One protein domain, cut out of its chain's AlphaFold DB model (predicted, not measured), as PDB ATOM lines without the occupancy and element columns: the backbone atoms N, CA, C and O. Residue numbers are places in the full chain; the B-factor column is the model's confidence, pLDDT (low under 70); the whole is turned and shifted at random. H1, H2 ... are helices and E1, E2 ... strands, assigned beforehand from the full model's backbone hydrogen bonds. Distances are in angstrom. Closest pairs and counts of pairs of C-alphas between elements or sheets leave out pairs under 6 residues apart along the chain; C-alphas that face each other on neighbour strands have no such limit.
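Overview. This is residues 8 to 84 of the 95 residues of the protein "WSC domain-containing protein" of Aspergillus novofumigatus (strain IBT 16806) (UniProt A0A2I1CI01). A strongly twisted five-stranded sheet has H1 over one face, making two layers; the tail folds back, residues 80 to 81 pairing with E2. The printed part has 77 residues, running E1 E2 E3 H1 E4 E5, with antiparallel sheet order E2 E1 E4 E5 E3. The class is mixed, under half in named elements; it is compact, radius of gyration of the C-alphas 11.3 A, spans 28 by 27 by 22 A.

Along the chain. Find C-alpha 8 at (-31.023, 27.916, 45.666), beginning E1, residues 8 to 13. E2, 19 to 26, spans 19.7 A and bends 55 degrees at residue 23. Next come E3, 36 to 38; H1, 45 to 54, 14.1 A; E4, 59 to 63; and E5, 67 to 71, ending at (-29.145, 33.011, 56.675).

Arrangement. Within hydrogen-bond range, find N 10 and O 23, 2.9 A, in hairpin E1 and E2; N 11 and O 60, 2.8 A, between E1 and E4; N 61 and O 69, 2.7 A, in hairpin E4 and E5; N 70 and O 36, 2.7 A, between E5 and E3. H1, with every O i to N i+4 pair within range, is on the sheet at height 7.5 A, over E4 and E5, only just not E1, on which 2 C-alphas fall; its closest C-alphas to E4 are Glu 49 and Ala 60, 5.5 A. E3, H1 and E4 form a split strand-helix-strand unit, two strands that run the same way in the sheet with H1 between them along the chain and E5 between them in the sheet; its crossover is right-handed.

Size, cuts and confidence. The farthest C-alphas, Thr 16 and Asn 30, are 33.0 A apart. The printed part has no cut, no link is long, and residue 84 alone is under pLDDT 70.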
ATOM      1  N   TYR A   8     -30.719  26.564  45.198       79.62
ATOM      2  CA  TYR A   8     -31.023  27.916  45.666       79.62
ATOM      3  C   TYR A   8     -30.280  28.941  44.850       79.62
ATOM      4  O   TYR A   8     -29.066  28.849  44.710       79.62
ATOM      5  N   CYS A   9     -30.971  29.974  44.393       85.06
ATOM      6  CA  CYS A   9     -30.314  31.190  43.934       85.06
ATOM      7  C   CYS A   9     -30.036  32.080  45.131       85.06
ATOM      8  O   CYS A   9     -30.974  32.611  45.721       85.06
ATOM      9  N   VAL A  10     -28.762  32.208  45.496       86.38
ATOM     10  CA  VAL A  10     -28.333  32.920  46.698       86.38
ATOM     11  C   VAL A  10     -27.792  34.294  46.324       86.38
ATOM     12  O   VAL A  10     -26.905  34.421  45.481       86.38
ATOM     13  N   CYS A  11     -28.298  35.320  46.998       84.12
ATOM     14  CA  CYS A  11     -27.743  36.662  47.031       84.12
ATOM     15  C   CYS A  11     -27.109  36.905  48.405       84.12
ATOM     16  O   CYS A  11     -27.593  36.406  49.422       84.12
ATOM     17  N   GLY A  12     -26.010  37.653  48.437       84.75
ATOM     18  CA  GLY A  12     -25.332  38.051  49.669       84.75
ATOM     19  C   GLY A  12     -25.084  39.551  49.708       84.75
ATOM     20  O   GLY A  12     -24.987  40.190  48.659       84.75
ATOM     21  N   ILE A  13     -24.977  40.099  50.914       85.69
ATOM     22  CA  ILE A  13     -24.587  41.493  51.126       85.69
ATOM     23  C   ILE A  13     -23.062  41.616  51.013       85.69
ATOM     24  O   ILE A  13     -22.322  40.928  51.719       85.69
ATOM     25  N   ASP A  14     -22.588  42.495  50.133       85.62
ATOM     26  CA  ASP A  14     -21.165  42.804  49.987       85.62
ATOM     27  C   ASP A  14     -20.687  43.909  50.956       85.62
ATOM     28  O   ASP A  14     -21.435  44.440  51.781       85.62
ATOM     29  N   THR A  15     -19.419  44.314  50.848       84.94
ATOM     30  CA  THR A  15     -18.841  45.382  51.685       84.94
ATOM     31  C   THR A  15     -19.458  46.764  51.448       84.94
ATOM     32  O   THR A  15     -19.226  47.677  52.236       84.94
ATOM     33  N   THR A  16     -20.219  46.945  50.367       88.62
ATOM     34  CA  THR A  16     -20.957  48.176  50.053       88.62
ATOM     35  C   THR A  16     -22.390  48.154  50.586       88.62
ATOM     36  O   THR A  16     -23.153  49.086  50.328       88.62
ATOM     37  N   LEU A  17     -22.741  47.118  51.359       85.06
ATOM     38  CA  LEU A  17     -24.079  46.866  51.886       85.06
ATOM     39  C   LEU A  17     -25.130  46.692  50.780       85.06
ATOM     40  O   LEU A  17     -26.298  47.036  50.960       85.06
ATOM     41  N   ARG A  18     -24.709  46.163  49.626       87.81
ATOM     42  CA  ARG A  18     -25.588  45.872  48.492       87.81
ATOM     43  C   ARG A  18     -25.754  44.376  48.323       87.81
ATOM     44  O   ARG A  18     -24.803  43.616  48.496       87.81
ATOM     45  N   TRP A  19     -26.961  43.974  47.947       88.44
ATOM     46  CA  TRP A  19     -27.231  42.605  47.548       88.44
ATOM     47  C   TRP A  19     -26.587  42.314  46.197       88.44
ATOM     48  O   TRP A  19     -26.711  43.087  45.246       88.44
ATOM     49  N   ARG A  20     -25.878  41.191  46.123       88.12
ATOM     50  CA  ARG A  20     -25.249  40.698  44.904       88.12
ATOM     51  C   ARG A  20     -25.538  39.215  44.736       88.12
ATOM     52  O   ARG A  20     -25.361  38.440  45.675       88.12
ATOM     53  N   SER A  21     -25.912  38.823  43.518       87.44
ATOM     54  CA  SER A  21     -26.019  37.414  43.127       87.44
ATOM     55  C   SER A  21     -24.682  36.704  43.364       87.44
ATOM     56  O   SER A  21     -23.648  37.098  42.815       87.44
ATOM     57  N   LEU A  22     -24.709  35.662  44.195       87.44
ATOM     58  CA  LEU A  22     -23.594  34.738  44.429       87.44
ATOM     59  C   LEU A  22     -23.725  33.469  43.577       87.44
ATOM     60  O   LEU A  22     -22.861  32.594  43.629       87.44
ATOM     61  N   GLY A  23     -24.796  33.377  42.785       85.19
ATOM     62  CA  GLY A  23     -25.123  32.237  41.947       85.19
ATOM     63  C   GLY A  23     -25.981  31.190  42.650       85.19
ATOM     64  O   GLY A  23     -26.621  31.437  43.673       85.19
ATOM     65  N   CYS A  24     -26.019  30.006  42.045       86.75
ATOM     66  CA  CYS A  24     -26.780  28.882  42.560       86.75
ATOM     67  C   CYS A  24     -25.965  28.027  43.516       86.75
ATOM     68  O   CYS A  24     -24.808  27.744  43.217       86.75
ATOM     69  N   TYR A  25     -26.592  27.534  44.577       89.31
ATOM     70  CA  TYR A  25     -26.015  26.595  45.531       89.31
ATOM     71  C   TYR A  25     -26.924  25.377  45.675       89.31
ATOM     72  O   TYR A  25     -28.146  25.515  45.654       89.31
ATOM     73  N   SER A  26     -26.337  24.189  45.799       88.06
ATOM     74  CA  SER A  26     -27.084  22.961  46.096       88.06
ATOM     75  C   SER A  26     -27.796  23.087  47.440       88.06
ATOM     76  O   SER A  26     -27.202  23.629  48.368       88.06
ATOM     77  N   ASP A  27     -29.002  22.552  47.575       85.69
ATOM     78  CA  ASP A  27     -29.742  22.489  48.832       85.69
ATOM     79  C   ASP A  27     -30.303  21.080  49.073       85.69
ATOM     80  O   ASP A  27     -30.679  20.368  48.145       85.69
ATOM     81  N   ASP A  28     -30.340  20.682  50.342       85.00
ATOM     82  CA  ASP A  28     -30.953  19.444  50.818       85.00
ATOM     83  C   ASP A  28     -31.959  19.813  51.906       85.00
ATOM     84  O   ASP A  28     -31.642  20.522  52.861       85.00
ATOM     85  N   THR A  29     -33.173  19.275  51.804       83.12
ATOM     86  CA  THR A  29     -34.232  19.535  52.784       83.12
ATOM     87  C   THR A  29     -33.871  19.166  54.228       83.12
ATOM     88  O   THR A  29     -34.359  19.816  55.153       83.12
ATOM     89  N   ASN A  30     -32.992  18.179  54.422       86.19
ATOM     90  CA  ASN A  30     -32.464  17.759  55.718       86.19
ATOM     91  C   ASN A  30     -31.231  18.573  56.142       86.19
ATOM     92  O   ASN A  30     -30.955  18.698  57.334       86.19
ATOM     93  N   HIS A  31     -30.505  19.143  55.176       88.31
ATOM     94  CA  HIS A  31     -29.254  19.877  55.377       88.31
ATOM     95  C   HIS A  31     -29.273  21.196  54.599       88.31
ATOM     96  O   HIS A  31     -28.480  21.424  53.683       88.31
ATOM     97  N   ARG A  32     -30.174  22.095  55.004       89.19
ATOM     98  CA  ARG A  32     -30.439  23.346  54.288       89.19
ATOM     99  C   ARG A  32     -29.221  24.258  54.187       89.19
ATOM    100  O   ARG A  32     -28.537  24.513  55.179       89.19
ATOM    101  N   THR A  33     -29.021  24.838  53.016       92.38
ATOM    102  CA  THR A  33     -27.995  25.844  52.726       92.38
ATOM    103  C   THR A  33     -28.264  27.150  53.464       92.38
ATOM    104  O   THR A  33     -27.343  27.753  54.016       92.38
ATOM    105  N   LEU A  34     -29.541  27.544  53.532       93.94
ATOM    106  CA  LEU A  34     -30.068  28.638  54.346       93.94
ATOM    107  C   LEU A  34     -31.241  28.092  55.175       93.94
ATOM    108  O   LEU A  34     -32.183  27.533  54.622       93.94
ATOM    109  N   ASN A  35     -31.186  28.213  56.501       93.25
ATOM    110  CA  ASN A  35     -32.083  27.479  57.410       93.25
ATOM    111  C   ASN A  35     -33.310  28.265  57.885       93.25
ATOM    112  O   ASN A  35     -34.120  27.715  58.629       93.25
ATOM    113  N   THR A  36     -33.447  29.535  57.507       95.31
ATOM    114  CA  THR A  36     -34.586  30.355  57.927       95.31
ATOM    115  C   THR A  36     -35.505  30.593  56.748       95.31
ATOM    116  O   THR A  36     -35.112  31.250  55.797       95.31
ATOM    117  N   THR A  37     -36.738  30.101  56.800       94.00
ATOM    118  CA  THR A  37     -37.748  30.400  55.775       94.00
ATOM    119  C   THR A  37     -38.534  31.644  56.164       94.00
ATOM    120  O   THR A  37     -39.023  31.739  57.291       94.00
ATOM    121  N   ILE A  38     -38.706  32.575  55.225       93.62
ATOM    122  CA  ILE A  38     -39.599  33.725  55.386       93.62
ATOM    123  C   ILE A  38     -40.713  33.641  54.346       93.62
ATOM    124  O   ILE A  38     -40.476  33.407  53.162       93.62
ATOM    125  N   VAL A  39     -41.952  33.836  54.792       91.50
ATOM    126  CA  VAL A  39     -43.108  33.904  53.897       91.50
ATOM    127  C   VAL A  39     -43.267  35.339  53.415       91.50
ATOM    128  O   VAL A  39     -43.510  36.245  54.209       91.50
ATOM    129  N   VAL A  40     -43.153  35.534  52.103       87.94
ATOM    130  CA  VAL A  40     -43.287  36.839  51.450       87.94
ATOM    131  C   VAL A  40     -44.447  36.778  50.461       87.94
ATOM    132  O   VAL A  40     -44.484  35.921  49.578       87.94
ATOM    133  N   SER A  41     -45.419  37.681  50.604       86.88
ATOM    134  CA  SER A  41     -46.513  37.815  49.636       86.88
ATOM    135  C   SER A  41     -45.982  38.421  48.338       86.88
ATOM    136  O   SER A  41     -45.372  39.484  48.374       86.88
ATOM    137  N   GLY A  42     -46.234  37.774  47.195       81.31
ATOM    138  CA  GLY A  42     -45.679  38.216  45.910       81.31
ATOM    139  C   GLY A  42     -44.151  38.128  45.892       81.31
ATOM    140  O   GLY A  42     -43.482  39.114  45.591       81.31
ATOM    141  N   ASN A  43     -43.608  36.973  46.292       83.50
ATOM    142  CA  ASN A  43     -42.172  36.781  46.446       83.50
ATOM    143  C   ASN A  43     -41.414  37.052  45.130       83.50
ATOM    144  O   ASN A  43     -41.686  36.442  44.098       83.50
ATOM    145  N   THR A  44     -40.458  37.969  45.196       86.75
ATOM    146  CA  THR A  44     -39.462  38.293  44.173       86.75
ATOM    147  C   THR A  44     -38.098  38.324  44.855       86.75
ATOM    148  O   THR A  44     -38.021  38.320  46.084       86.75
ATOM    149  N   VAL A  45     -37.009  38.417  44.087       84.62
ATOM    150  CA  VAL A  45     -35.668  38.548  44.684       84.62
ATOM    151  C   VAL A  45     -35.606  39.750  45.613       84.62
ATOM    152  O   VAL A  45     -35.236  39.610  46.771       84.62
ATOM    153  N   GLN A  46     -36.088  40.901  45.154       87.06
ATOM    154  CA  GLN A  46     -36.045  42.146  45.914       87.06
ATOM    155  C   GLN A  46     -36.888  42.076  47.191       87.06
ATOM    156  O   GLN A  46     -36.486  42.614  48.222       87.06
ATOM    157  N   THR A  47     -38.057  41.425  47.155       91.31
ATOM    158  CA  THR A  47     -38.890  41.296  48.358       91.31
ATOM    159  C   THR A  47     -38.322  40.268  49.336       91.31
ATOM    160  O   THR A  47     -38.395  40.500  50.544       91.31
ATOM    161  N   CYS A  48     -37.675  39.203  48.851       91.81
ATOM    162  CA  CYS A  48     -36.940  38.255  49.689       91.81
ATOM    163  C   CYS A  48     -35.707  38.896  50.343       91.81
ATOM    164  O   CYS A  48     -35.554  38.839  51.561       91.81
ATOM    165  N   GLU A  49     -34.872  39.589  49.567       92.50
ATOM    166  CA  GLU A  49     -33.717  40.356  50.046       92.50
ATOM    167  C   GLU A  49     -34.114  41.384  51.109       92.50
ATOM    168  O   GLU A  49     -33.504  41.453  52.178       92.50
ATOM    169  N   ALA A  50     -35.172  42.159  50.851       92.56
ATOM    170  CA  ALA A  50     -35.681  43.140  51.800       92.56
ATOM    171  C   ALA A  50     -36.188  42.483  53.091       92.56
ATOM    172  O   ALA A  50     -35.985  43.036  54.173       92.56
ATOM    173  N   ALA A  51     -36.841  41.323  52.998       94.31
ATOM    174  CA  ALA A  51     -37.320  40.586  54.162       94.31
ATOM    175  C   ALA A  51     -36.159  39.996  54.982       94.31
ATOM    176  O   ALA A  51     -36.132  40.149  56.204       94.31
ATOM    177  N   CYS A  52     -35.161  39.400  54.322       95.75
ATOM    178  CA  CYS A  52     -33.956  38.894  54.976       95.75
ATOM    179  C   CYS A  52     -33.159  40.025  55.644       95.75
ATOM    180  O   CYS A  52     -32.752  39.883  56.797       95.75
ATOM    181  N   ALA A  53     -33.004  41.174  54.976       94.75
ATOM    182  CA  ALA A  53     -32.334  42.345  55.540       94.75
ATOM    183  C   ALA A  53     -33.066  42.896  56.776       94.75
ATOM    184  O   ALA A  53     -32.431  43.173  57.793       94.75
ATOM    185  N   GLN A  54     -34.399  43.010  56.726       95.44
ATOM    186  CA  GLN A  54     -35.214  43.432  57.878       95.44
ATOM    187  C   GLN A  54     -35.076  42.476  59.069       95.44
ATOM    188  O   GLN A  54     -35.090  42.912  60.218       95.44
ATOM    189  N   ALA A  55     -34.886  41.185  58.797       95.81
ATOM    190  CA  ALA A  55     -34.618  40.166  59.803       95.81
ATOM    191  C   ALA A  55     -33.122  40.033  60.173       95.81
ATOM    192  O   ALA A  55     -32.753  39.111  60.895       95.81
ATOM    193  N   SER A  56     -32.266  40.973  59.745       95.12
ATOM    194  CA  SER A  56     -30.822  41.022  60.044       95.12
ATOM    195  C   SER A  56     -29.997  39.845  59.498       95.12
ATOM    196  O   SER A  56     -28.965  39.485  60.066       95.12
ATOM    197  N   PHE A  57     -30.417  39.257  58.377       96.50
ATOM    198  CA  PHE A  57     -29.654  38.242  57.647       96.50
ATOM    199  C   PHE A  57     -28.798  38.859  56.534       96.50
ATOM    200  O   PHE A  57     -29.171  39.857  55.921       96.50
ATOM    201  N   THR A  58     -27.651  38.236  56.255       95.56
ATOM    202  CA  THR A  58     -26.680  38.676  55.234       95.56
ATOM    203  C   THR A  58     -26.788  37.908  53.920       95.56
ATOM    204  O   THR A  58     -26.198  38.327  52.926       95.56
ATOM    205  N   TYR A  59     -27.539  36.805  53.909       94.12
ATOM    206  CA  TYR A  59     -27.826  35.987  52.737       94.12
ATOM    207  C   TYR A  59     -29.333  35.827  52.558       94.12
ATOM    208  O   TYR A  59     -30.063  35.626  53.532       94.12
ATOM    209  N   ALA A  60     -29.765  35.876  51.303       93.50
ATOM    210  CA  ALA A  60     -31.119  35.595  50.856       93.50
ATOM    211  C   ALA A  60     -31.049  34.537  49.753       93.50
ATOM    212  O   ALA A  60     -30.175  34.592  48.894       93.50
ATOM    213  N   GLY A  61     -31.942  33.560  49.776       90.69
ATOM    214  CA  GLY A  61     -31.997  32.462  48.827       90.69
ATOM    215  C   GLY A  61     -33.407  32.287  48.310       90.69
ATOM    216  O   GLY A  61     -34.356  32.261  49.091       90.69
ATOM    217  N   MET A  62     -33.545  32.143  46.999       87.69
ATOM    218  CA  MET A  62     -34.814  31.787  46.383       87.69
ATOM    219  C   MET A  62     -34.793  30.377  45.813       87.69
ATOM    220  O   MET A  62     -33.848  29.988  45.124       87.69
ATOM    221  N   GLU A  63     -35.883  29.654  46.052       82.75
ATOM    222  CA  GLU A  63     -36.134  28.302  45.553       82.75
ATOM    223  C   GLU A  63     -37.490  28.278  44.829       82.75
ATOM    224  O   GLU A  63     -38.445  28.957  45.231       82.75
ATOM    225  N   PHE A  64     -37.564  27.545  43.715       77.94
ATOM    226  CA  PHE A  64     -38.780  27.366  42.906       77.94
ATOM    227  C   PHE A  64     -39.533  28.662  42.541       77.94
ATOM    228  O   PHE A  64     -40.754  28.670  42.386       77.94
ATOM    229  N   GLY A  65     -38.812  29.785  42.442       74.00
ATOM    230  CA  GLY A  65     -39.364  31.102  42.106       74.00
ATOM    231  C   GLY A  65     -40.340  31.692  43.132       74.00
ATOM    232  O   GLY A  65     -40.870  32.770  42.891       74.00
ATOM    233  N   THR A  66     -40.596  31.017  44.255       80.12
ATOM    234  CA  THR A  66     -41.666  31.397  45.194       80.12
ATOM    235  C   THR A  66     -41.281  31.273  46.659       80.12
ATOM    236  O   THR A  66     -41.898  31.933  47.493       80.12
ATOM    237  N   GLN A  67     -40.233  30.529  47.003       87.38
ATOM    238  CA  GLN A  67     -39.789  30.380  48.386       87.38
ATOM    239  C   GLN A  67     -38.631  31.329  48.686       87.38
ATOM    240  O   GLN A  67     -37.774  31.549  47.832       87.38
ATOM    241  N   CYS A  68     -38.628  31.903  49.889       91.56
ATOM    242  CA  CYS A  68     -37.576  32.783  50.379       91.56
ATOM    243  C   CYS A  68     -36.919  32.161  51.612       91.56
ATOM    244  O   CYS A  68     -37.592  31.801  52.583       91.56
ATOM    245  N   PHE A  69     -35.599  32.058  51.563       93.62
ATOM    246  CA  PHE A  69     -34.751  31.558  52.628       93.62
ATOM    247  C   PHE A  69     -33.722  32.617  53.006       93.62
ATOM    248  O   PHE A  69     -33.224  33.337  52.152       93.62
ATOM    249  N   CYS A  70     -33.371  32.694  54.279       95.94
ATOM    250  CA  CYS A  70     -32.401  33.632  54.809       95.94
ATOM    251  C   CYS A  70     -31.372  32.900  55.668       95.94
ATOM    252  O   CYS A  70     -31.635  31.835  56.238       95.94
ATOM    253  N   GLY A  71     -30.191  33.495  55.786       95.62
ATOM    254  CA  GLY A  71     -29.145  33.011  56.675       95.62
ATOM    255  C   GLY A  71     -28.067  34.059  56.894       95.62
ATOM    256  O   GLY A  71     -27.958  35.039  56.161       95.62
ATOM    257  N   THR A  72     -27.272  33.869  57.939       95.75
ATOM    258  CA  THR A  72     -26.076  34.686  58.197       95.75
ATOM    259  C   THR A  72     -24.811  34.067  57.608       95.75
ATOM    260  O   THR A  72     -23.776  34.724  57.548       95.75
ATOM    261  N   VAL A  73     -24.899  32.809  57.164       94.06
ATOM    262  CA  VAL A  73     -23.837  32.020  56.534       94.06
ATOM    263  C   VAL A  73     -24.449  31.041  55.530       94.06
ATOM    264  O   VAL A  73     -25.599  30.629  55.685       94.06
ATOM    265  N   ILE A  74     -23.661  30.637  54.532       91.88
ATOM    266  CA  ILE A  74     -23.965  29.498  53.656       91.88
ATOM    267  C   ILE A  74     -23.531  28.225  54.393       91.88
ATOM    268  O   ILE A  74     -22.346  28.048  54.680       91.88
ATOM    269  N   MET A  75     -24.485  27.365  54.755       92.50
ATOM    270  CA  MET A  75     -24.231  26.171  55.573       92.50
ATOM    271  C   MET A  75     -23.919  24.922  54.741       92.50
ATOM    272  O   MET A  75     -24.008  24.919  53.516       92.50
ATOM    273  N   ASN A  76     -23.536  23.852  55.446       90.75
ATOM    274  CA  ASN A  76     -23.396  22.487  54.922       90.75
ATOM    275  C   ASN A  76     -22.437  22.340  53.735       90.75
ATOM    276  O   ASN A  76     -22.557  21.403  52.953       90.75
ATOM    277  N   ASN A  77     -21.463  23.251  53.621       87.38
ATOM    278  CA  ASN A  77     -20.520  23.308  52.503       87.38
ATOM    279  C   ASN A  77     -21.231  23.261  51.142       87.38
ATOM    280  O   ASN A  77     -20.742  22.613  50.215       87.38
ATOM    281  N   ALA A  78     -22.395  23.917  51.049       87.38
ATOM    282  CA  ALA A  78     -23.200  23.940  49.841       87.38
ATOM    283  C   ALA A  78     -22.336  24.312  48.632       87.38
ATOM    284  O   ALA A  78     -21.622  25.321  48.637       87.38
ATOM    285  N   ALA A  79     -22.379  23.473  47.601       86.38
ATOM    286  CA  ALA A  79     -21.546  23.648  46.427       86.38
ATOM    287  C   ALA A  79     -22.222  24.604  45.448       86.38
ATOM    288  O   ALA A  79     -23.428  24.511  45.207       86.38
ATOM    289  N   SER A  80     -21.436  25.491  44.834       86.62
ATOM    290  CA  SER A  80     -21.927  26.310  43.732       86.62
ATOM    291  C   SER A  80     -22.305  25.418  42.548       86.62
ATOM    292  O   SER A  80     -21.487  24.617  42.088       86.62
ATOM    293  N   VAL A  81     -23.509  25.593  42.017       83.81
ATOM    294  CA  VAL A  81     -24.049  24.797  40.915       83.81
ATOM    295  C   VAL A  81     -23.868  25.548  39.581       83.81
ATOM    296  O   VAL A  81     -24.233  26.735  39.476       83.81
ATOM    297  N   PRO A  82     -23.312  24.893  38.537       75.62
ATOM    298  CA  PRO A  82     -23.161  25.484  37.210       75.62
ATOM    299  C   PRO A  82     -24.495  25.938  36.619       75.62
ATOM    300  O   PRO A  82     -25.535  25.344  36.881       75.62
ATOM    301  N   ALA A  83     -24.462  26.951  35.748       70.44
ATOM    302  CA  ALA A  83     -25.664  27.459  35.083       70.44
ATOM    303  C   ALA A  83     -26.453  26.386  34.311       70.44
ATOM    304  O   ALA A  83     -27.672  26.469  34.230       70.44
ATOM    305  N   SER A  84     -25.769  25.357  33.802       68.12
ATOM    306  CA  SER A  84     -26.366  24.231  33.074       68.12
ATOM    307  C   SER A  84     -27.192  23.272  33.937       68.12
ATOM    308  O   SER A  84     -27.909  22.448  33.382       68.12
TER     309      SER A  84